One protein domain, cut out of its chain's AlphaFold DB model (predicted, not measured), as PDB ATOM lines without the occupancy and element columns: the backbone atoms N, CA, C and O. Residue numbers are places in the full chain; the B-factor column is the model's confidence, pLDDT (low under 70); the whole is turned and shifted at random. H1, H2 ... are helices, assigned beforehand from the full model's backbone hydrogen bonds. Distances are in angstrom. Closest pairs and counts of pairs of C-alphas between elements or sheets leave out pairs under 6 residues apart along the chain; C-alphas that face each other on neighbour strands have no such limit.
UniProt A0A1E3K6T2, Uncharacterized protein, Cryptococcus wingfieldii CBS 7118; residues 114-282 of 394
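AT A GLANCE: This is residues 114 to 282 of the 394 residues of an uncharacterized protein of Cryptococcus wingfieldii CBS 7118 (UniProt A0A1E3K6T2). A bundle of six helices, H3, H4, H5, H6, H8 and H9, has H5 at its core; at one end of the domain H1 crosses H3 and meets H4 at a corner near Ile 127 and Val 163, and the pair H8 and H9 lies at the other. The small helix H7 stands crosswise at the end of H5, and a long loop, residues 209 to 245, sweeps round the outside from H6 to H7. The printed part has 169 residues with nine named helices, H1 to H9 in order, and no named strand; the class is all helix. It is compact, with a radius of gyration of the C-alphas of 15.8 A, and rounded, spanning 42 by 37 by 28 A.

IN THESE COORDINATES: H1, residues 118 to 128, begins with C-alpha 118 at (258.967, 260.183, 270.117) and is 15.2 A long. H2 is residues 133 to 139, and H3 is residues 144 to 157, 19.7 A. H4, residues 161 to 176, is the longest at 22.8 A. H5, residues 186 to 195, begins with C-alpha 186 at (241.738, 245.510, 255.095). H6 is residues 199 to 208, H7 residues 246 to 252 and H8 residues 254 to 263. H9, residues 269 to 281, is 19.1 A long and ends with C-alpha 281 at (253.686, 226.317, 256.063).

HOW THE PARTS SIT: H4 and H5 are the hubs, touching four helices each. They form a helical hairpin at a shallow tilt of 23 degrees; their closest C-alphas, of Leu 171 and Val 189, are 6.1 A apart. H5 and H6 form another, with C-alphas 190 and 202 closest at 4.7 A. H4 touches H6 the same way at 6 degrees, C-alphas 172 and 201 being closest at 4.7 A. H3 touches H5 with residues 145 to 149 alone, closest at C-alphas 149 and 192, 6.2 A. H1 touches H3, only just about perpendicular at 72 degrees, closest at C-alphas 120 and 151, 4.8 A. H2 touches no helix, but is near H1 and H4. H7 touches H5, closest at C-alphas 195 and 252, 5.6 A. H9 touches H6, with C-alphas 207 and 269 closest at 4.5 A, and forms a hairpin with H8, with C-alphas 263 and 272 closest at 4.6 A. H1 and H9 are apart. In each helix but H2, with 2 of 3, every O i to N i+4 pair is within hydrogen-bond range.

THE WHOLE: The C-alphas farthest apart, of Ser 118 and Glu 267, are 44.3 A apart. The printed part has no cut. The link H6 to H7, 37 residues, is long. The mean pLDDT of the printed part is 84.7; residues 178, 180, 210 to 227 and 230 to 237 are under 70.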
ATOM      1  N   PRO A 114     266.255 256.306 263.368       85.81
ATOM      2  CA  PRO A 114     265.102 257.086 262.894       85.81
ATOM      3  C   PRO A 114     263.733 256.527 263.327       85.81
ATOM      4  O   PRO A 114     262.744 257.257 263.408       85.81
ATOM      5  N   TYR A 115     263.677 255.224 263.616       87.12
ATOM      6  CA  TYR A 115     262.484 254.515 264.083       87.12
ATOM      7  C   TYR A 115     262.253 254.639 265.605       87.12
ATOM      8  O   TYR A 115     261.181 254.284 266.084       87.12
ATOM      9  N   GLU A 116     263.219 255.180 266.355       92.50
ATOM     10  CA  GLU A 116     263.171 255.425 267.808       92.50
ATOM     11  C   GLU A 116     262.807 256.885 268.148       92.50
ATOM     12  O   GLU A 116     263.234 257.442 269.161       92.50
ATOM     13  N   SER A 117     262.016 257.517 267.282       94.69
ATOM     14  CA  SER A 117     261.453 258.853 267.498       94.69
ATOM     15  C   SER A 117     260.309 258.832 268.524       94.69
ATOM     16  O   SER A 117     259.751 257.780 268.858       94.69
ATOM     17  N   SER A 118     259.938 260.008 269.034       95.19
ATOM     18  CA  SER A 118     258.967 260.183 270.117       95.19
ATOM     19  C   SER A 118     257.629 259.473 269.896       95.19
ATOM     20  O   SER A 118     257.088 258.883 270.826       95.19
ATOM     21  N   VAL A 119     257.095 259.491 268.674       95.12
ATOM     22  CA  VAL A 119     255.762 258.957 268.351       95.12
ATOM     23  C   VAL A 119     255.682 257.422 268.463       95.12
ATOM     24  O   VAL A 119     254.835 256.945 269.225       95.12
ATOM     25  N   PRO A 120     256.525 256.613 267.781       95.69
ATOM     26  CA  PRO A 120     256.530 255.162 267.983       95.69
ATOM     27  C   PRO A 120     256.964 254.751 269.396       95.69
ATOM     28  O   PRO A 120     256.410 253.789 269.930       95.69
ATOM     29  N   LEU A 121     257.872 255.497 270.041       96.44
ATOM     30  CA  LEU A 121     258.258 255.234 271.430       96.44
ATOM     31  C   LEU A 121     257.082 255.443 272.398       96.44
ATOM     32  O   LEU A 121     256.780 254.566 273.206       96.44
ATOM     33  N   ALA A 122     256.352 256.553 272.269       96.50
ATOM     34  CA  ALA A 122     255.131 256.821 273.025       96.50
ATOM     35  C   ALA A 122     254.055 255.744 272.793       96.50
ATOM     36  O   ALA A 122     253.332 255.374 273.721       96.50
ATOM     37  N   PHE A 123     253.936 255.220 271.570       96.56
ATOM     38  CA  PHE A 123     253.003 254.139 271.246       96.56
ATOM     39  C   PHE A 123     253.402 252.822 271.935       96.56
ATOM     40  O   PHE A 123     252.567 252.187 272.580       96.56
ATOM     41  N   PHE A 124     254.685 252.450 271.872       96.44
ATOM     42  CA  PHE A 124     255.251 251.279 272.550       96.44
ATOM     43  C   PHE A 124     255.080 251.354 274.077       96.44
ATOM     44  O   PHE A 124     254.554 250.426 274.696       96.44
ATOM     45  N   LEU A 125     255.441 252.488 274.687       96.62
ATOM     46  CA  LEU A 125     255.284 252.719 276.126       96.62
ATOM     47  C   LEU A 125     253.811 252.687 276.562       96.62
ATOM     48  O   LEU A 125     253.508 252.187 277.643       96.62
ATOM     49  N   ALA A 126     252.883 253.168 275.728       96.12
ATOM     50  CA  ALA A 126     251.450 253.087 276.011       96.12
ATOM     51  C   ALA A 126     250.915 251.641 275.986       96.12
ATOM     52  O   ALA A 126     250.007 251.322 276.755       96.12
ATOM     53  N   ILE A 127     251.484 250.750 275.162       95.88
ATOM     54  CA  ILE A 127     251.159 249.315 275.212       95.88
ATOM     55  C   ILE A 127     251.665 248.699 276.521       95.88
ATOM     56  O   ILE A 127     250.912 247.989 277.185       95.88
ATOM     57  N   LEU A 128     252.900 249.013 276.933       94.94
ATOM     58  CA  LEU A 128     253.470 248.515 278.193       94.94
ATOM     59  C   LEU A 128     252.678 248.946 279.434       94.94
ATOM     60  O   LEU A 128     252.604 248.189 280.398       94.94
ATOM     61  N   THR A 129     252.039 250.118 279.414       94.19
ATOM     62  CA  THR A 129     251.141 250.571 280.492       94.19
ATOM     63  C   THR A 129     249.701 250.051 280.370       94.19
ATOM     64  O   THR A 129     248.818 250.508 281.097       94.19
ATOM     65  N   GLY A 130     249.428 249.097 279.471       94.12
ATOM     66  CA  GLY A 130     248.109 248.469 279.319       94.12
ATOM     67  C   GLY A 130     247.055 249.357 278.644       94.12
ATOM     68  O   GLY A 130     245.852 249.178 278.854       94.12
ATOM     69  N   THR A 131     247.467 250.344 277.842       94.88
ATOM     70  CA  THR A 131     246.527 251.230 277.141       94.88
ATOM     71  C   THR A 131     245.845 250.479 275.994       94.88
ATOM     72  O   THR A 131     246.507 250.078 275.045       94.88
ATOM     73  N   SER A 132     244.519 250.316 276.040       94.44
ATOM     74  CA  SER A 132     243.753 249.597 275.004       94.44
ATOM     75  C   SER A 132     243.762 250.285 273.629       94.44
ATOM     76  O   SER A 132     243.890 251.510 273.540       94.44
ATOM     77  N   LEU A 133     243.524 249.520 272.552       91.94
ATOM     78  CA  LEU A 133     243.507 250.007 271.164       91.94
ATOM     79  C   LEU A 133     242.621 251.249 270.974       91.94
ATOM     80  O   LEU A 133     243.042 252.247 270.393       91.94
ATOM     81  N   SER A 134     241.407 251.241 271.521       90.94
ATOM     82  CA  SER A 134     240.454 252.358 271.432       90.94
ATOM     83  C   SER A 134     240.776 253.550 272.356       90.94
ATOM     84  O   SER A 134     240.148 254.606 272.246       90.94
ATOM     85  N   LYS A 135     241.770 253.444 273.249       92.88
ATOM     86  CA  LYS A 135     242.434 254.597 273.890       92.88
ATOM     87  C   LYS A 135     243.617 255.078 273.037       92.88
ATOM     88  O   LYS A 135     243.695 256.267 272.738       92.88
ATOM     89  N   ILE A 136     244.465 254.161 272.566       91.38
ATOM     90  CA  ILE A 136     245.612 254.419 271.674       91.38
ATOM     91  C   ILE A 136     245.190 255.187 270.413       91.38
ATOM     92  O   ILE A 136     245.742 256.249 270.142       91.38
ATOM     93  N   ARG A 137     244.152 254.741 269.692       89.88
ATOM     94  CA  ARG A 137     243.637 255.413 268.480       89.88
ATOM     95  C   ARG A 137     243.134 256.843 268.734       89.88
ATOM     96  O   ARG A 137     243.164 257.667 267.828       89.88
ATOM     97  N   ARG A 138     242.711 257.172 269.962       90.12
ATOM     98  CA  ARG A 138     242.357 258.552 270.355       90.12
ATOM     99  C   ARG A 138     243.576 259.392 270.740       90.12
ATOM    100  O   ARG A 138     243.580 260.586 270.468       90.12
ATOM    101  N   LYS A 139     244.604 258.779 271.338       88.81
ATOM    102  CA  LYS A 139     245.881 259.432 271.674       88.81
ATOM    103  C   LYS A 139     246.735 259.726 270.433       88.81
ATOM    104  O   LYS A 139     247.368 260.773 270.362       88.81
ATOM    105  N   PHE A 140     246.688 258.845 269.436       89.19
ATOM    106  CA  PHE A 140     247.375 258.981 268.152       89.19
ATOM    107  C   PHE A 140     246.340 259.052 267.006       89.19
ATOM    108  O   PHE A 140     246.148 258.078 266.282       89.19
ATOM    109  N   PRO A 141     245.614 260.176 266.835       86.25
ATOM    110  CA  PRO A 141     244.494 260.271 265.888       86.25
ATOM    111  C   PRO A 141     244.917 260.445 264.418       86.25
ATOM    112  O   PRO A 141     244.066 260.428 263.532       86.25
ATOM    113  N   ARG A 142     246.210 260.637 264.137       87.38
ATOM    114  CA  ARG A 142     246.761 260.848 262.789       87.38
ATOM    115  C   ARG A 142     247.807 259.786 262.477       87.38
ATOM    116  O   ARG A 142     248.569 259.409 263.365       87.38
ATOM    117  N   LYS A 143     247.881 259.375 261.207       88.75
ATOM    118  CA  LYS A 143     248.908 258.461 260.675       88.75
ATOM    119  C   LYS A 143     249.023 257.157 261.479       88.75
ATOM    120  O   LYS A 143     250.123 256.692 261.773       88.75
ATOM    121  N   GLN A 144     247.887 256.563 261.847       90.44
ATOM    122  CA  GLN A 144     247.843 255.374 262.705       90.44
ATOM    123  C   GLN A 144     248.602 254.189 262.101       90.44
ATOM    124  O   GLN A 144     249.404 253.590 262.806       90.44
ATOM    125  N   VAL A 145     248.442 253.910 260.801       91.19
ATOM    126  CA  VAL A 145     249.179 252.839 260.096       91.19
ATOM    127  C   VAL A 145     250.695 253.052 260.170       91.19
ATOM    128  O   VAL A 145     251.425 252.119 260.499       91.19
ATOM    129  N   GLN A 146     251.173 254.283 259.939       92.38
ATOM    130  CA  GLN A 146     252.596 254.622 260.058       92.38
ATOM    131  C   GLN A 146     253.102 254.391 261.484       92.38
ATOM    132  O   GLN A 146     254.122 253.736 261.676       92.38
ATOM    133  N   THR A 147     252.383 254.905 262.482       93.75
ATOM    134  CA  THR A 147     252.752 254.748 263.893       93.75
ATOM    135  C   THR A 147     252.769 253.274 264.308       93.75
ATOM    136  O   THR A 147     253.695 252.844 264.988       93.75
ATOM    137  N   PHE A 148     251.799 252.481 263.843       95.12
ATOM    138  CA  PHE A 148     251.718 251.043 264.102       95.12
ATOM    139  C   PHE A 148     252.878 250.286 263.438       95.12
ATOM    140  O   PHE A 148     253.493 249.441 264.079       95.12
ATOM    141  N   HIS A 149     253.233 250.617 262.189       94.56
ATOM    142  CA  HIS A 149     254.393 250.035 261.504       94.56
ATOM    143  C   HIS A 149     255.707 250.354 262.231       94.56
ATOM    144  O   HIS A 149     256.476 249.444 262.523       94.56
ATOM    145  N   LEU A 150     255.935 251.624 262.581       94.69
ATOM    146  CA  LEU A 150     257.137 252.050 263.300       94.69
ATOM    147  C   LEU A 150     257.228 251.405 264.692       94.69
ATOM    148  O   LEU A 150     258.305 250.974 265.100       94.69
ATOM    149  N   ALA A 151     256.100 251.264 265.395       96.00
ATOM    150  CA  ALA A 151     256.045 250.535 266.658       96.00
ATOM    151  C   ALA A 151     256.327 249.029 266.479       96.00
ATOM    152  O   ALA A 151     257.037 248.464 267.303       96.00
ATOM    153  N   LEU A 152     255.872 248.378 265.397       96.06
ATOM    154  CA  LEU A 152     256.252 246.989 265.083       96.06
ATOM    155  C   LEU A 152     257.765 246.859 264.829       96.06
ATOM    156  O   LEU A 152     258.394 245.940 265.352       96.06
ATOM    157  N   THR A 153     258.371 247.799 264.094       95.19
ATOM    158  CA  THR A 153     259.831 247.851 263.899       95.19
ATOM    159  C   THR A 153     260.574 247.990 265.233       95.19
ATOM    160  O   THR A 153     261.567 247.298 265.456       95.19
ATOM    161  N   LEU A 154     260.070 248.828 266.146       95.44
ATOM    162  CA  LEU A 154     260.632 249.008 267.487       95.44
ATOM    163  C   LEU A 154     260.504 247.738 268.347       95.44
ATOM    164  O   LEU A 154     261.466 247.322 268.990       95.44
ATOM    165  N   VAL A 155     259.343 247.080 268.302       95.94
ATOM    166  CA  VAL A 155     259.060 245.802 268.978       95.94
ATOM    167  C   VAL A 155     260.022 244.699 268.551       95.94
ATOM    168  O   VAL A 155     260.499 243.954 269.410       95.94
ATOM    169  N   ASP A 156     260.318 244.597 267.254       94.94
ATOM    170  CA  ASP A 156     261.243 243.592 266.729       94.94
ATOM    171  C   ASP A 156     262.713 243.962 266.982       94.94
ATOM    172  O   ASP A 156     263.482 243.086 267.382       94.94
ATOM    173  N   LYS A 157     263.100 245.248 266.889       94.56
ATOM    174  CA  LYS A 157     264.439 245.715 267.312       94.56
ATOM    175  C   LYS A 157     264.702 245.370 268.780       94.56
ATOM    176  O   LYS A 157     265.757 244.835 269.117       94.56
ATOM    177  N   TRP A 158     263.746 245.672 269.656       95.25
ATOM    178  CA  TRP A 158     263.866 245.464 271.098       95.25
ATOM    179  C   TRP A 158     263.461 244.046 271.540       95.25
ATOM    180  O   TRP A 158     263.527 243.747 272.730       95.25
ATOM    181  N   LYS A 159     263.060 243.152 270.625       95.75
ATOM    182  CA  LYS A 159     262.592 241.782 270.919       95.75
ATOM    183  C   LYS A 159     261.592 241.732 272.088       95.75
ATOM    184  O   LYS A 159     261.835 241.058 273.087       95.75
ATOM    185  N   SER A 160     260.485 242.471 271.992       96.62
ATOM    186  CA  SER A 160     259.458 242.497 273.046       96.62
ATOM    187  C   SER A 160     258.274 241.572 272.714       96.62
ATOM    188  O   SER A 160     257.327 242.003 272.049       96.62
ATOM    189  N   PRO A 161     258.271 240.295 273.159       94.88
ATOM    190  CA  PRO A 161     257.215 239.344 272.802       94.88
ATOM    191  C   PRO A 161     255.847 239.730 273.380       94.88
ATOM    192  O   PRO A 161     254.828 239.479 272.742       94.88
ATOM    193  N   LEU A 162     255.817 240.382 274.550       94.31
ATOM    194  CA  LEU A 162     254.586 240.864 275.181       94.31
ATOM    195  C   LEU A 162     253.914 241.934 274.312       94.31
ATOM    196  O   LEU A 162     252.745 241.795 273.955       94.31
ATOM    197  N   VAL A 163     254.663 242.967 273.912       96.50
ATOM    198  CA  VAL A 163     254.137 244.039 273.054       96.50
ATOM    199  C   VAL A 163     253.783 243.491 271.669       96.50
ATOM    200  O   VAL A 163     252.720 243.824 271.144       96.50
ATOM    201  N   LYS A 164     254.590 242.570 271.116       96.88
ATOM    202  CA  LYS A 164     254.274 241.885 269.851       96.88
ATOM    203  C   LYS A 164     252.945 241.128 269.920       96.88
ATOM    204  O   LYS A 164     252.138 241.247 269.002       96.88
ATOM    205  N   GLY A 165     252.685 240.416 271.019       97.38
ATOM    206  CA  GLY A 165     251.424 239.711 271.260       97.38
ATOM    207  C   GLY A 165     250.215 240.648 271.359       97.38
ATOM    208  O   GLY A 165     249.193 240.390 270.723       97.38
ATOM    209  N   VAL A 166     250.334 241.769 272.080       97.38
ATOM    210  CA  VAL A 166     249.252 242.771 272.172       97.38
ATOM    211  C   VAL A 166     248.965 243.403 270.806       97.38
ATOM    212  O   VAL A 166     247.807 243.487 270.401       97.38
ATOM    213  N   MET A 167     250.003 243.778 270.050       97.62
ATOM    214  CA  MET A 167     249.836 244.342 268.705       97.62
ATOM    215  C   MET A 167     249.258 243.327 267.711       97.62
ATOM    216  O   MET A 167     248.426 243.700 266.885       97.62
ATOM    217  N   GLN A 168     249.610 242.041 267.820       97.88
ATOM    218  CA  GLN A 168     248.962 240.974 267.051       97.88
ATOM    219  C   GLN A 168     247.471 240.856 267.397       97.88
ATOM    220  O   GLN A 168     246.646 240.748 266.492       97.88
ATOM    221  N   GLY A 169     247.114 240.926 268.685       96.81
ATOM    222  CA  GLY A 169     245.724 240.946 269.142       96.81
ATOM    223  C   GLY A 169     244.929 242.119 268.561       96.81
ATOM    224  O   GLY A 169     243.816 241.925 268.080       96.81
ATOM    225  N   TRP A 170     245.523 243.312 268.509       96.00
ATOM    226  CA  TRP A 170     244.903 244.495 267.900       96.00
ATOM    227  C   TRP A 170     244.761 244.390 266.380       96.00
ATOM    228  O   TRP A 170     243.748 244.822 265.841       96.00
ATOM    229  N   LEU A 171     245.718 243.778 265.675       96.12
ATOM    230  CA  LEU A 171     245.551 243.491 264.246       96.12
ATOM    231  C   LEU A 171     244.441 242.453 264.005       96.12
ATOM    232  O   LEU A 171     243.710 242.580 263.028       96.12
ATOM    233  N   CYS A 172     244.257 241.470 264.894       96.12
ATOM    234  CA  CYS A 172     243.100 240.566 264.849       96.12
ATOM    235  C   CYS A 172     241.771 241.307 265.107       96.12
ATOM    236  O   CYS A 172     240.800 241.051 264.402       96.12
ATOM    237  N   GLU A 173     241.723 242.227 266.078       93.88
ATOM    238  CA  GLU A 173     240.552 243.082 266.358       93.88
ATOM    239  C   GLU A 173     240.179 243.925 265.125       93.88
ATOM    240  O   GLU A 173     239.034 243.903 264.678       93.88
ATOM    241  N   LEU A 174     241.167 244.585 264.507       92.00
ATOM    242  CA  LEU A 174     240.991 245.372 263.282       92.00
ATOM    243  C   LEU A 174     240.579 244.510 262.077       92.00
ATOM    244  O   LEU A 174     239.760 244.954 261.278       92.00
ATOM    245  N   ALA A 175     241.075 243.272 261.963       91.81
ATOM    246  CA  ALA A 175     240.699 242.342 260.892       91.81
ATOM    247  C   ALA A 175     239.235 241.852 260.968       91.81
ATOM    248  O   ALA A 175     238.697 241.367 259.974       91.81
ATOM    249  N   MET A 176     238.587 241.972 262.134       88.00
ATOM    250  CA  MET A 176     237.154 241.687 262.325       88.00
ATOM    251  C   MET A 176     236.291 242.961 262.331       88.00
ATOM    252  O   MET A 176     235.071 242.887 262.199       88.00
ATOM    253  N   GLY A 177     236.905 244.130 262.529       75.12
ATOM    254  CA  GLY A 177     236.254 245.378 262.937       75.12
ATOM    255  C   GLY A 177     235.541 246.172 261.839       75.12
ATOM    256  O   GLY A 177     235.690 247.390 261.808       75.12
ATOM    257  N   GLY A 178     234.801 245.518 260.937       62.16
ATOM    258  CA  GLY A 178     233.888 246.141 259.957       62.16
ATOM    259  C   GLY A 178     234.528 246.947 258.814       62.16
ATOM    260  O   GLY A 178     233.943 247.047 257.740       62.16
ATOM    261  N   TYR A 179     235.745 247.458 259.013       71.38
ATOM    262  CA  TYR A 179     236.500 248.321 258.095       71.38
ATOM    263  C   TYR A 179     235.885 249.707 257.825       71.38
ATOM    264  O   TYR A 179     236.271 250.378 256.869       71.38
ATOM    265  N   ASP A 180     235.031 250.186 258.735       67.81
ATOM    266  CA  ASP A 180     234.540 251.575 258.793       67.81
ATOM    267  C   ASP A 180     235.629 252.600 259.204       67.81
ATOM    268  O   ASP A 180     235.363 253.796 259.333       67.81
ATOM    269  N   ASP A 181     236.862 252.146 259.457       71.12
ATOM    270  CA  ASP A 181     237.995 252.992 259.832       71.12
ATOM    271  C   ASP A 181     238.670 253.616 258.601       71.12
ATOM    272  O   ASP A 181     239.259 252.924 257.771       71.12
ATOM    273  N   GLU A 182     238.656 254.949 258.528       72.19
ATOM    274  CA  GLU A 182     239.316 255.727 257.473       72.19
ATOM    275  C   GLU A 182     240.838 255.493 257.397       72.19
ATOM    276  O   GLU A 182     241.436 255.759 256.353       72.19
ATOM    277  N   GLN A 183     241.475 254.999 258.470       80.31
ATOM    278  CA  GLN A 183     242.917 254.723 258.513       80.31
ATOM    279  C   GLN A 183     243.265 253.227 258.427       80.31
ATOM    280  O   GLN A 183     244.265 252.897 257.797       80.31
ATOM    281  N   PHE A 184     242.469 252.311 258.992       85.12
ATOM    282  CA  PHE A 184     242.743 250.861 258.969       85.12
ATOM    283  C   PHE A 184     241.823 250.097 258.002       85.12
ATOM    284  O   PHE A 184     240.900 249.389 258.402       85.12
ATOM    285  N   ARG A 185     242.126 250.194 256.703       85.25
ATOM    286  CA  ARG A 185     241.496 249.365 255.654       85.25
ATOM    287  C   ARG A 185     242.009 247.909 255.722       85.25
ATOM    288  O   ARG A 185     243.117 247.699 256.223       85.25
ATOM    289  N   PRO A 186     241.309 246.918 255.126       87.19
ATOM    290  CA  PRO A 186     241.738 245.510 255.095       87.19
ATOM    291  C   PRO A 186     243.205 245.318 254.683       87.19
ATOM    292  O   PRO A 186     243.983 244.650 255.363       87.19
ATOM    293  N   TYR A 187     243.602 245.982 253.595       86.31
ATOM    294  CA  TYR A 187     244.960 245.949 253.056       86.31
ATOM    295  C   TYR A 187     246.020 246.440 254.059       86.31
ATOM    296  O   TYR A 187     247.078 245.830 254.176       86.31
ATOM    297  N   GLU A 188     245.731 247.494 254.830       88.75
ATOM    298  CA  GLU A 188     246.668 248.050 255.820       88.75
ATOM    299  C   GLU A 188     246.976 247.021 256.914       88.75
ATOM    300  O   GLU A 188     248.134 246.793 257.263       88.75
ATOM    301  N   VAL A 189     245.930 246.354 257.414       92.50
ATOM    302  CA  VAL A 189     246.033 245.304 258.436       92.50
ATOM    303  C   VAL A 189     246.804 244.098 257.890       92.50
ATOM    304  O   VAL A 189     247.672 243.570 258.585       92.50
ATOM    305  N   PHE A 190     246.558 243.700 256.635       92.88
ATOM    306  CA  PHE A 190     247.297 242.618 255.975       92.88
ATOM    307  C   PHE A 190     248.792 242.940 255.822       92.88
ATOM    308  O   PHE A 190     249.627 242.107 256.170       92.88
ATOM    309  N   VAL A 191     249.146 244.145 255.357       92.12
ATOM    310  CA  VAL A 191     250.549 244.562 255.184       92.12
ATOM    311  C   VAL A 191     251.280 244.657 256.522       92.12
ATOM    312  O   VAL A 191     252.391 244.143 256.640       92.12
ATOM    313  N   LEU A 192     250.665 245.258 257.548       94.69
ATOM    314  CA  LEU A 192     251.243 245.321 258.896       94.69
ATOM    315  C   LEU A 192     251.492 243.918 259.467       94.69
ATOM    316  O   LEU A 192     252.570 243.646 259.995       94.69
ATOM    317  N   ALA A 193     250.519 243.016 259.317       96.25
ATOM    318  CA  ALA A 193     250.623 241.638 259.778       96.25
ATOM    319  C   ALA A 193     251.721 240.859 259.030       96.25
ATOM    320  O   ALA A 193     252.546 240.203 259.664       96.25
ATOM    321  N   ALA A 194     251.793 240.987 257.702       95.06
ATOM    322  CA  ALA A 194     252.819 240.355 256.877       95.06
ATOM    323  C   ALA A 194     254.236 240.832 257.235       95.06
ATOM    324  O   ALA A 194     255.105 240.010 257.532       95.06
ATOM    325  N   LYS A 195     254.451 242.154 257.305       92.69
ATOM    326  CA  LYS A 195     255.752 242.760 257.641       92.69
ATOM    327  C   LYS A 195     256.233 242.397 259.050       92.69
ATOM    328  O   LYS A 195     257.433 242.266 259.260       92.69
ATOM    329  N   ALA A 196     255.317 242.183 259.998       94.50
ATOM    330  CA  ALA A 196     255.635 241.716 261.349       94.50
ATOM    331  C   ALA A 196     255.787 240.187 261.481       94.50
ATOM    332  O   ALA A 196     256.071 239.695 262.577       94.50
ATOM    333  N   GLY A 197     255.565 239.413 260.412       95.00
ATOM    334  CA  GLY A 197     255.569 237.949 260.465       95.00
ATOM    335  C   GLY A 197     254.401 237.353 261.263       95.00
ATOM    336  O   GLY A 197     254.544 236.282 261.845       95.00
ATOM    337  N   MET A 198     253.256 238.039 261.311       97.06
ATOM    338  CA  MET A 198     252.039 237.628 262.013       97.06
ATOM    339  C   MET A 198     251.024 237.013 261.024       97.06
ATOM    340  O   MET A 198     250.265 237.747 260.388       97.06
ATOM    341  N   PRO A 199     250.930 235.677 260.896       96.88
ATOM    342  CA  PRO A 199     250.043 235.067 259.906       96.88
ATOM    343  C   PRO A 199     248.565 235.109 260.323       96.88
ATOM    344  O   PRO A 199     247.690 235.168 259.463       96.88
ATOM    345  N   THR A 200     248.254 235.115 261.627       96.94
ATOM    346  CA  THR A 200     246.864 235.027 262.111       96.94
ATOM    347  C   THR A 200     245.993 236.234 261.734       96.94
ATOM    348  O   THR A 200     244.898 235.991 261.223       96.94
ATOM    349  N   PRO A 201     246.429 237.505 261.905       96.94
ATOM    350  CA  PRO A 201     245.648 238.648 261.432       96.94
ATOM    351  C   PRO A 201     245.560 238.691 259.902       96.94
ATOM    352  O   PRO A 201     244.484 238.929 259.363       96.94
ATOM    353  N   ALA A 202     246.656 238.385 259.193       96.38
ATOM    354  CA  ALA A 202     246.676 238.337 257.728       96.38
ATOM    355  C   ALA A 202     245.660 237.320 257.170       96.38
ATOM    356  O   ALA A 202     244.899 237.644 256.261       96.38
ATOM    357  N   ARG A 203     245.574 236.126 257.779       96.31
ATOM    358  CA  ARG A 203     244.532 235.124 257.504       96.31
ATOM    359  C   ARG A 203     243.131 235.709 257.698       96.31
ATOM    360  O   ARG A 203     242.299 235.570 256.810       96.31
ATOM    361  N   MET A 204     242.876 236.356 258.837       95.25
ATOM    362  CA  MET A 204     241.552 236.888 259.192       95.25
ATOM    363  C   MET A 204     241.084 237.986 258.233       95.25
ATOM    364  O   MET A 204     239.921 237.982 257.841       95.25
ATOM    365  N   VAL A 205     241.992 238.855 257.771       92.94
ATOM    366  CA  VAL A 205     241.678 239.828 256.711       92.94
ATOM    367  C   VAL A 205     241.169 239.119 255.456       92.94
ATOM    368  O   VAL A 205     240.142 239.510 254.910       92.94
ATOM    369  N   LEU A 206     241.858 238.066 255.002       91.88
ATOM    370  CA  LEU A 206     241.457 237.335 253.798       91.88
ATOM    371  C   LEU A 206     240.130 236.585 253.990       91.88
ATOM    372  O   LEU A 206     239.312 236.569 253.068       91.88
ATOM    373  N   GLU A 207     239.898 235.993 255.166       91.50
ATOM    374  CA  GLU A 207     238.635 235.318 255.507       91.50
ATOM    375  C   GLU A 207     237.427 236.266 255.421       91.50
ATOM    376  O   GLU A 207     236.377 235.847 254.940       91.50
ATOM    377  N   GLU A 208     237.580 237.543 255.790       87.69
ATOM    378  CA  GLU A 208     236.502 238.541 255.716       87.69
ATOM    379  C   GLU A 208     236.365 239.259 254.359       87.69
ATOM    380  O   GLU A 208     235.392 239.987 254.152       87.69
ATOM    381  N   LEU A 209     237.256 239.021 253.385       82.50
ATOM    382  CA  LEU A 209     237.050 239.525 252.022       82.50
ATOM    383  C   LEU A 209     235.800 238.885 251.390       82.50
ATOM    384  O   LEU A 209     235.726 237.671 251.183       82.50
ATOM    385  N   SER A 210     234.813 239.714 251.054       68.12
ATOM    386  CA  SER A 210     233.567 239.271 250.425       68.12
ATOM    387  C   SER A 210     233.798 238.538 249.101       68.12
ATOM    388  O   SER A 210     234.649 238.909 248.302       68.12
ATOM    389  N   GLU A 211     232.981 237.515 248.846       58.72
ATOM    390  CA  GLU A 211     233.034 236.664 247.642       58.72
ATOM    391  C   GLU A 211     232.315 237.287 246.424       58.72
ATOM    392  O   GLU A 211     232.188 236.668 245.372       58.72
ATOM    393  N   SER A 212     231.848 238.531 246.566       45.47
ATOM    394  CA  SER A 212     231.299 239.342 245.478       45.47
ATOM    395  C   SER A 212     232.397 239.710 244.465       45.47
ATOM    396  O   SER A 212     233.532 239.953 244.882       45.47
ATOM    397  N   PRO A 213     232.099 239.813 243.153       41.44
ATOM    398  CA  PRO A 213     233.026 240.424 242.199       41.44
ATOM    399  C   PRO A 213     233.417 241.853 242.639       41.44
ATOM    400  O   PRO A 213     232.624 242.535 243.292       41.44
ATOM    401  N   PRO A 214     234.611 242.353 242.259       44.78
ATOM    402  CA  PRO A 214     235.274 243.513 242.884       44.78
ATOM    403  C   PRO A 214     234.614 244.889 242.646       44.78
ATOM    404  O   PRO A 214     235.221 245.923 242.908       44.78
ATOM    405  N   HIS A 215     233.374 244.928 242.158       38.81
ATOM    406  CA  HIS A 215     232.669 246.144 241.739       38.81
ATOM    407  C   HIS A 215     231.631 246.654 242.752       38.81
ATOM    408  O   HIS A 215     231.068 247.727 242.552       38.81
ATOM    409  N   THR A 216     231.384 245.926 243.848       38.56
ATOM    410  CA  THR A 216     230.502 246.373 244.943       38.56
ATOM    411  C   THR A 216     231.121 246.134 246.320       38.56
ATOM    412  O   THR A 216     230.580 245.403 247.150       38.56
ATOM    413  N   LEU A 217     232.250 246.798 246.582       45.47
ATOM    414  CA  LEU A 217     232.607 247.162 247.957       45.47
ATOM    415  C   LEU A 217     231.510 248.098 248.512       45.47
ATOM    416  O   LEU A 217     231.024 248.958 247.770       45.47
ATOM    417  N   PRO A 218     231.068 247.939 249.773       41.00
ATOM    418  CA  PRO A 218     230.008 248.772 250.332       41.00
ATOM    419  C   PRO A 218     230.497 250.216 250.508       41.00
ATOM    420  O   PRO A 218     231.370 250.492 251.323       41.00
ATOM    421  N   THR A 219     229.887 251.136 249.754       46.06
ATOM    422  CA  THR A 219     230.286 252.548 249.567       46.06
ATOM    423  C   THR A 219     231.696 252.781 248.984       46.06
ATOM    424  O   THR A 219     232.611 251.982 249.175       46.06
ATOM    425  N   PRO A 220     231.912 253.893 248.250       42.28
ATOM    426  CA  PRO A 220     233.258 254.320 247.894       42.28
ATOM    427  C   PRO A 220     234.006 254.734 249.166       42.28
ATOM    428  O   PRO A 220     233.626 255.705 249.824       42.28
ATOM    429  N   PHE A 221     235.086 254.017 249.493       52.78
ATOM    430  CA  PHE A 221     236.053 254.452 250.503       52.78
ATOM    431  C   PHE A 221     236.443 255.910 250.229       52.78
ATOM    432  O   PHE A 221     236.807 256.249 249.098       52.78
ATOM    433  N   LYS A 222     236.350 256.775 251.248       53.53
ATOM    434  CA  LYS A 222     236.675 258.201 251.101       53.53
ATOM    435  C   LYS A 222     238.091 258.358 250.523       53.53
ATOM    436  O   LYS A 222     238.987 257.617 250.934       53.53
ATOM    437  N   PRO A 223     238.318 259.304 249.592       50.59
ATOM    438  CA  PRO A 223     239.638 259.513 249.007       50.59
ATOM    439  C   PRO A 223     240.652 259.861 250.104       50.59
ATOM    440  O   PRO A 223     240.468 260.811 250.863       50.59
ATOM    441  N   ILE A 224     241.704 259.049 250.197       55.66
ATOM    442  CA  ILE A 224     242.648 259.053 251.316       55.66
ATOM    443  C   ILE A 224     243.620 260.227 251.167       55.66
ATOM    444  O   ILE A 224     244.350 260.306 250.182       55.66
ATOM    445  N   THR A 225     243.665 261.108 252.166       53.47
ATOM    446  CA  THR A 225     244.573 262.268 252.207       53.47
ATOM    447  C   THR A 225     245.964 261.958 252.773       53.47
ATOM    448  O   THR A 225     246.910 262.663 252.439       53.47
ATOM    449  N   ASP A 226     246.111 260.902 253.581       59.06
ATOM    450  CA  ASP A 226     247.377 260.427 254.169       59.06
ATOM    451  C   ASP A 226     247.605 258.933 253.814       59.06
ATOM    452  O   ASP A 226     247.454 258.046 254.656       59.06
ATOM    453  N   GLN A 227     247.949 258.615 252.556       67.12
ATOM    454  CA  GLN A 227     248.420 257.261 252.210       67.12
ATOM    455  C   GLN A 227     249.842 257.061 252.757       67.12
ATOM    456  O   GLN A 227     250.754 257.797 252.383       67.12
ATOM    457  N   TYR A 228     250.034 256.083 253.650       77.50
ATOM    458  CA  TYR A 228     251.352 255.813 254.238       77.50
ATOM    459  C   TYR A 228     252.272 255.029 253.292       77.50
ATOM    460  O   TYR A 228     253.409 255.440 253.062       77.50
ATOM    461  N   TRP A 229     251.790 253.921 252.723       78.75
ATOM    462  CA  TRP A 229     252.540 253.179 251.711       78.75
ATOM    463  C   TRP A 229     252.574 253.974 250.404       78.75
ATOM    464  O   TRP A 229     251.554 254.505 249.970       78.75
ATOM    465  N   HIS A 230     253.723 254.003 249.728       64.12
ATOM    466  CA  HIS A 230     253.929 254.770 248.490       64.12
ATOM    467  C   HIS A 230     253.239 254.173 247.241       64.12
ATOM    468  O   HIS A 230     253.612 254.486 246.111       64.12
ATOM    469  N   TYR A 231     252.243 253.305 247.428       67.38
ATOM    470  CA  TYR A 231     251.588 252.537 246.374       67.38
ATOM    471  C   TYR A 231     250.116 252.940 246.264       67.38
ATOM    472  O   TYR A 231     249.287 252.600 247.110       67.38
ATOM    473  N   THR A 232     249.786 253.673 245.202       55.50
ATOM    474  CA  THR A 232     248.442 254.207 244.956       55.50
ATOM    475  C   THR A 232     247.494 253.125 244.435       55.50
ATOM    476  O   THR A 232     247.211 253.054 243.238       55.50
ATOM    477  N   PHE A 233     246.987 252.273 245.326       60.28
ATOM    478  CA  PHE A 233     245.929 251.323 244.983       60.28
ATOM    479  C   PHE A 233     244.560 252.010 244.943       60.28
ATOM    480  O   PHE A 233     244.126 252.610 245.932       60.28
ATOM    481  N   THR A 234     243.845 251.876 243.822       59.47
ATOM    482  CA  THR A 234     242.399 252.135 243.784       59.47
ATOM    483  C   THR A 234     241.672 251.076 244.624       59.47
ATOM    484  O   THR A 234     242.167 249.948 244.725       59.47
ATOM    485  N   PRO A 235     240.498 251.370 245.218       59.19
ATOM    486  CA  PRO A 235     239.719 250.368 245.954       59.19
ATOM    487  C   PRO A 235     239.434 249.103 245.126       59.19
ATOM    488  O   PRO A 235     239.515 247.995 245.643       59.19
ATOM    489  N   GLU A 236     239.198 249.285 243.826       57.41
ATOM    490  CA  GLU A 236     238.949 248.238 242.826       57.41
ATOM    491  C   GLU A 236     240.153 247.295 242.638       57.41
ATOM    492  O   GLU A 236     239.982 246.078 242.599       57.41
ATOM    493  N   ASN A 237     241.380 247.835 242.589       62.81
ATOM    494  CA  ASN A 237     242.594 247.066 242.278       62.81
ATOM    495  C   ASN A 237     243.437 246.742 243.530       62.81
ATOM    496  O   ASN A 237     244.529 246.183 243.418       62.81
ATOM    497  N   THR A 238     242.932 247.048 244.733       71.88
ATOM    498  CA  THR A 238     243.623 246.839 246.028       71.88
ATOM    499  C   THR A 238     243.995 245.372 246.293       71.88
ATOM    500  O   THR A 238     244.877 245.117 247.107       71.88
ATOM    501  N   TRP A 239     243.397 244.410 245.580       78.56
ATOM    502  CA  TRP A 239     243.720 242.978 245.679       78.56
ATOM    503  C   TRP A 239     244.215 242.339 244.368       78.56
ATOM    504  O   TRP A 239     244.526 241.147 244.356       78.56
ATOM    505  N   ASP A 240     244.349 243.103 243.275       79.25
ATOM    506  CA  ASP A 240     244.928 242.583 242.028       79.25
ATOM    507  C   ASP A 240     246.462 242.613 242.077       79.25
ATOM    508  O   ASP A 240     247.126 243.510 241.552       79.25
ATOM    509  N   TYR A 241     247.021 241.576 242.700       75.56
ATOM    510  CA  TYR A 241     248.459 241.351 242.855       75.56
ATOM    511  C   TYR A 241     249.252 241.342 241.532       75.56
ATOM    512  O   TYR A 241     250.478 241.448 241.566       75.56
ATOM    513  N   ASN A 242     248.595 241.218 240.371       78.00
ATOM    514  CA  ASN A 242     249.256 241.266 239.062       78.00
ATOM    515  C   ASN A 242     249.657 242.697 238.660       78.00
ATOM    516  O   ASN A 242     250.566 242.867 237.852       78.00
ATOM    517  N   GLN A 243     249.012 243.720 239.233       77.06
ATOM    518  CA  GLN A 243     249.334 245.135 239.003       77.06
ATOM    519  C   GLN A 243     250.386 245.681 239.984       77.06
ATOM    520  O   GLN A 243     250.842 246.817 239.847       77.06
ATOM    521  N   TRP A 244     250.764 244.903 241.000       79.62
ATOM    522  CA  TRP A 244     251.650 245.355 242.070       79.62
ATOM    523  C   TRP A 244     253.107 245.377 241.595       79.62
ATOM    524  O   TRP A 244     253.610 244.395 241.045       79.62
ATOM    525  N   SER A 245     253.811 246.488 241.827       81.00
ATOM    526  CA  SER A 245     255.217 246.617 241.426       81.00
ATOM    527  C   SER A 245     256.123 245.685 242.242       81.00
ATOM    528  O   SER A 245     255.801 245.322 243.373       81.00
ATOM    529  N   ARG A 246     257.297 245.327 241.701       80.50
ATOM    530  CA  ARG A 246     258.288 244.481 242.399       80.50
ATOM    531  C   ARG A 246     258.618 244.987 243.814       80.50
ATOM    532  O   ARG A 246     258.763 244.161 244.707       80.50
ATOM    533  N   GLY A 247     258.660 246.305 244.029       79.62
ATOM    534  CA  GLY A 247     258.901 246.888 245.354       79.62
ATOM    535  C   GLY A 247     257.847 246.476 246.388       79.62
ATOM    536  O   GLY A 247     258.205 246.130 247.504       79.62
ATOM    537  N   VAL A 248     256.571 246.383 245.995       80.00
ATOM    538  CA  VAL A 248     255.486 245.870 246.854       80.00
ATOM    539  C   VAL A 248     255.737 244.409 247.249       80.00
ATOM    540  O   VAL A 248     255.539 244.024 248.400       80.00
ATOM    541  N   TRP A 249     256.196 243.589 246.298       83.62
ATOM    542  CA  TRP A 249     256.475 242.166 246.521       83.62
ATOM    543  C   TRP A 249     257.680 241.928 247.436       83.62
ATOM    544  O   TRP A 249     257.642 241.035 248.285       83.62
ATOM    545  N   GLU A 250     258.725 242.737 247.283       84.31
ATOM    546  CA  GLU A 250     259.903 242.733 248.152       84.31
ATOM    547  C   GLU A 250     259.566 243.289 249.549       84.31
ATOM    548  O   GLU A 250     260.041 242.758 250.549       84.31
ATOM    549  N   GLU A 251     258.692 244.299 249.641       83.00
ATOM    550  CA  GLU A 251     258.356 244.977 250.896       83.00
ATOM    551  C   GLU A 251     257.388 244.201 251.813       83.00
ATOM    552  O   GLU A 251     257.515 244.288 253.040       83.00
ATOM    553  N   ILE A 252     256.408 243.483 251.249       87.81
ATOM    554  CA  ILE A 252     255.440 242.677 252.022       87.81
ATOM    555  C   ILE A 252     255.991 241.269 252.315       87.81
ATOM    556  O   ILE A 252     255.602 240.632 253.293       87.81
ATOM    557  N   GLY A 253     256.923 240.790 251.487       89.75
ATOM    558  CA  GLY A 253     257.527 239.466 251.601       89.75
ATOM    559  C   GLY A 253     256.818 238.423 250.737       89.75
ATOM    560  O   GLY A 253     255.621 238.156 250.867       89.75
ATOM    561  N   VAL A 254     257.588 237.778 249.859       89.56
ATOM    562  CA  VAL A 254     257.050 236.956 248.762       89.56
ATOM    563  C   VAL A 254     256.221 235.757 249.246       89.56
ATOM    564  O   VAL A 254     255.222 235.429 248.608       89.56
ATOM    565  N   LYS A 255     256.551 235.154 250.401       92.00
ATOM    566  CA  LYS A 255     255.738 234.081 251.011       92.00
ATOM    567  C   LYS A 255     254.300 234.529 251.306       92.00
ATOM    568  O   LYS A 255     253.366 233.810 250.964       92.00
ATOM    569  N   TYR A 256     254.105 235.724 251.873       93.56
ATOM    570  CA  TYR A 256     252.768 236.251 252.181       93.56
ATOM    571  C   TYR A 256     251.952 236.521 250.917       93.56
ATOM    572  O   TYR A 256     250.758 236.228 250.890       93.56
ATOM    573  N   LEU A 257     252.586 237.020 249.853       91.31
ATOM    574  CA  LEU A 257     251.887 237.308 248.597       91.31
ATOM    575  C   LEU A 257     251.603 236.056 247.767       91.31
ATOM    576  O   LEU A 257     250.550 235.974 247.138       91.31
ATOM    577  N   PHE A 258     252.482 235.053 247.811       90.81
ATOM    578  CA  PHE A 258     252.200 233.731 247.256       90.81
ATOM    579  C   PHE A 258     251.022 233.071 247.987       90.81
ATOM    580  O   PHE A 258     250.048 232.674 247.350       90.81
ATOM    581  N   ALA A 259     251.048 233.045 249.323       93.94
ATOM    582  CA  ALA A 259     249.958 232.494 250.121       93.94
ATOM    583  C   ALA A 259     248.627 233.226 249.891       93.94
ATOM    584  O   ALA A 259     247.592 232.584 249.716       93.94
ATOM    585  N   MET A 260     248.648 234.561 249.811       92.88
ATOM    586  CA  MET A 260     247.486 235.376 249.441       92.88
ATOM    587  C   MET A 260     246.972 235.030 248.038       92.88
ATOM    588  O   MET A 260     245.771 234.853 247.853       92.88
ATOM    589  N   LYS A 261     247.864 234.890 247.051       90.88
ATOM    590  CA  LYS A 261     247.516 234.531 245.670       90.88
ATOM    591  C   LYS A 261     246.841 233.163 245.569       90.88
ATOM    592  O   LYS A 261     245.885 233.028 244.808       90.88
ATOM    593  N   GLU A 262     247.306 232.160 246.310       91.50
ATOM    594  CA  GLU A 262     246.664 230.839 246.339       91.50
ATOM    595  C   GLU A 262     245.330 230.870 247.100       91.50
ATOM    596  O   GLU A 262     244.341 230.287 246.652       91.50
ATOM    597  N   ALA A 263     245.264 231.625 248.197       91.94
ATOM    598  CA  ALA A 263     244.044 231.826 248.969       91.94
ATOM    599  C   ALA A 263     242.939 232.518 248.144       91.94
ATOM    600  O   ALA A 263     241.803 232.046 248.124       91.94
ATOM    601  N   LEU A 264     243.253 233.587 247.406       89.00
ATOM    602  CA  LEU A 264     242.283 234.341 246.596       89.00
ATOM    603  C   LEU A 264     241.662 233.530 245.439       89.00
ATOM    604  O   LEU A 264     240.626 233.929 244.918       89.00
ATOM    605  N   LYS A 265     242.221 232.365 245.075       88.94
ATOM    606  CA  LYS A 265     241.581 231.404 244.150       88.94
ATOM    607  C   LYS A 265     240.448 230.597 244.799       88.94
ATOM    608  O   LYS A 265     239.785 229.823 244.113       88.94
ATOM    609  N   CYS A 266     240.263 230.702 246.116       86.81
ATOM    610  CA  CYS A 266     239.293 229.914 246.865       86.81
ATOM    611  C   CYS A 266     238.018 230.705 247.186       86.81
ATOM    612  O   CYS A 266     238.030 231.699 247.920       86.81
ATOM    613  N   GLU A 267     236.905 230.168 246.693       85.69
ATOM    614  CA  GLU A 267     235.560 230.370 247.233       85.69
ATOM    615  C   GLU A 267     235.459 229.776 248.651       85.69
ATOM    616  O   GLU A 267     236.108 228.767 248.958       85.69
ATOM    617  N   GLY A 268     234.631 230.384 249.505       87.12
ATOM    618  CA  GLY A 268     234.450 230.013 250.904       87.12
ATOM    619  C   GLY A 268     235.471 230.659 251.847       87.12
ATOM    620  O   GLY A 268     236.570 230.131 252.027       87.12
ATOM    621  N   ARG A 269     235.064 231.738 252.532       90.38
ATOM    622  CA  ARG A 269     235.792 232.466 253.599       90.38
ATOM    623  C   ARG A 269     236.810 231.614 254.371       90.38
ATOM    624  O   ARG A 269     238.013 231.820 254.259       90.38
ATOM    625  N   LYS A 270     236.339 230.598 255.105       91.81
ATOM    626  CA  LYS A 270     237.173 229.715 255.947       91.81
ATOM    627  C   LYS A 270     238.207 228.906 255.151       91.81
ATOM    628  O   LYS A 270     239.345 228.766 255.587       91.81
ATOM    629  N   LYS A 271     237.838 228.404 253.968       93.50
ATOM    630  CA  LYS A 271     238.733 227.634 253.087       93.50
ATOM    631  C   LYS A 271     239.875 228.507 252.563       93.50
ATOM    632  O   LYS A 271     241.005 228.040 252.466       93.50
ATOM    633  N   ARG A 272     239.603 229.784 252.271       93.44
ATOM    634  CA  ARG A 272     240.629 230.767 251.898       93.44
ATOM    635  C   ARG A 272     241.669 230.952 253.005       93.44
ATOM    636  O   ARG A 272     242.861 230.904 252.716       93.44
ATOM    637  N   GLY A 273     241.239 231.104 254.257       94.19
ATOM    638  CA  GLY A 273     242.155 231.202 255.397       94.19
ATOM    639  C   GLY A 273     242.956 229.921 255.657       94.19
ATOM    640  O   GLY A 273     244.153 229.988 255.927       94.19
ATOM    641  N   GLU A 274     242.338 228.747 255.503       95.94
ATOM    642  CA  GLU A 274     243.028 227.450 255.579       95.94
ATOM    643  C   GLU A 274     244.104 227.297 254.490       95.94
ATOM    644  O   GLU A 274     245.226 226.883 254.784       95.94
ATOM    645  N   VAL A 275     243.795 227.681 253.245       95.69
ATOM    646  CA  VAL A 275     244.749 227.650 252.123       95.69
ATOM    647  C   VAL A 275     245.869 228.676 252.303       95.69
ATOM    648  O   VAL A 275     247.023 228.340 252.046       95.69
ATOM    649  N   PHE A 276     245.569 229.878 252.808       95.81
ATOM    650  CA  PHE A 276     246.581 230.881 253.155       95.81
ATOM    651  C   PHE A 276     247.588 230.340 254.178       95.81
ATOM    652  O   PHE A 276     248.792 230.386 253.942       95.81
ATOM    653  N   MET A 277     247.104 229.777 255.292       97.06
ATOM    654  CA  MET A 277     247.981 229.207 256.321       97.06
ATOM    655  C   MET A 277     248.824 228.056 255.768       97.06
ATOM    656  O   MET A 277     250.035 228.036 255.980       97.06
ATOM    657  N   LYS A 278     248.217 227.140 255.001       96.06
ATOM    658  CA  LYS A 278     248.949 226.026 254.386       96.06
ATOM    659  C   LYS A 278     250.044 226.516 253.433       96.06
ATOM    660  O   LYS A 278     251.156 226.011 253.487       96.06
ATOM    661  N   ALA A 279     249.763 227.523 252.607       94.62
ATOM    662  CA  ALA A 279     250.730 228.086 251.665       94.62
ATOM    663  C   ALA A 279     251.846 228.927 252.329       94.62
ATOM    664  O   ALA A 279     252.808 229.288 251.654       94.62
ATOM    665  N   LEU A 280     251.743 229.226 253.633       94.19
ATOM    666  CA  LEU A 280     252.850 229.743 254.450       94.19
ATOM    667  C   LEU A 280     253.673 228.625 255.117       94.19
ATOM    668  O   LEU A 280     254.881 228.797 255.290       94.19
ATOM    669  N   GLU A 281     253.033 227.512 255.496       92.44
ATOM    670  CA  GLU A 281     253.686 226.317 256.063       92.44
ATOM    671  C   GLU A 281     254.413 225.474 254.992       92.44
ATOM    672  O   GLU A 281     255.449 224.874 255.276       92.44
ATOM    673  N   ASP A 282     253.914 225.446 253.750       87.19
ATOM    674  CA  ASP A 282     254.566 224.798 252.610       87.19
ATOM    675  C   ASP A 282     255.824 225.596 252.181       87.19
ATOM    676  O   ASP A 282     255.752 226.502 251.351       87.19
TER     677      ASP A 282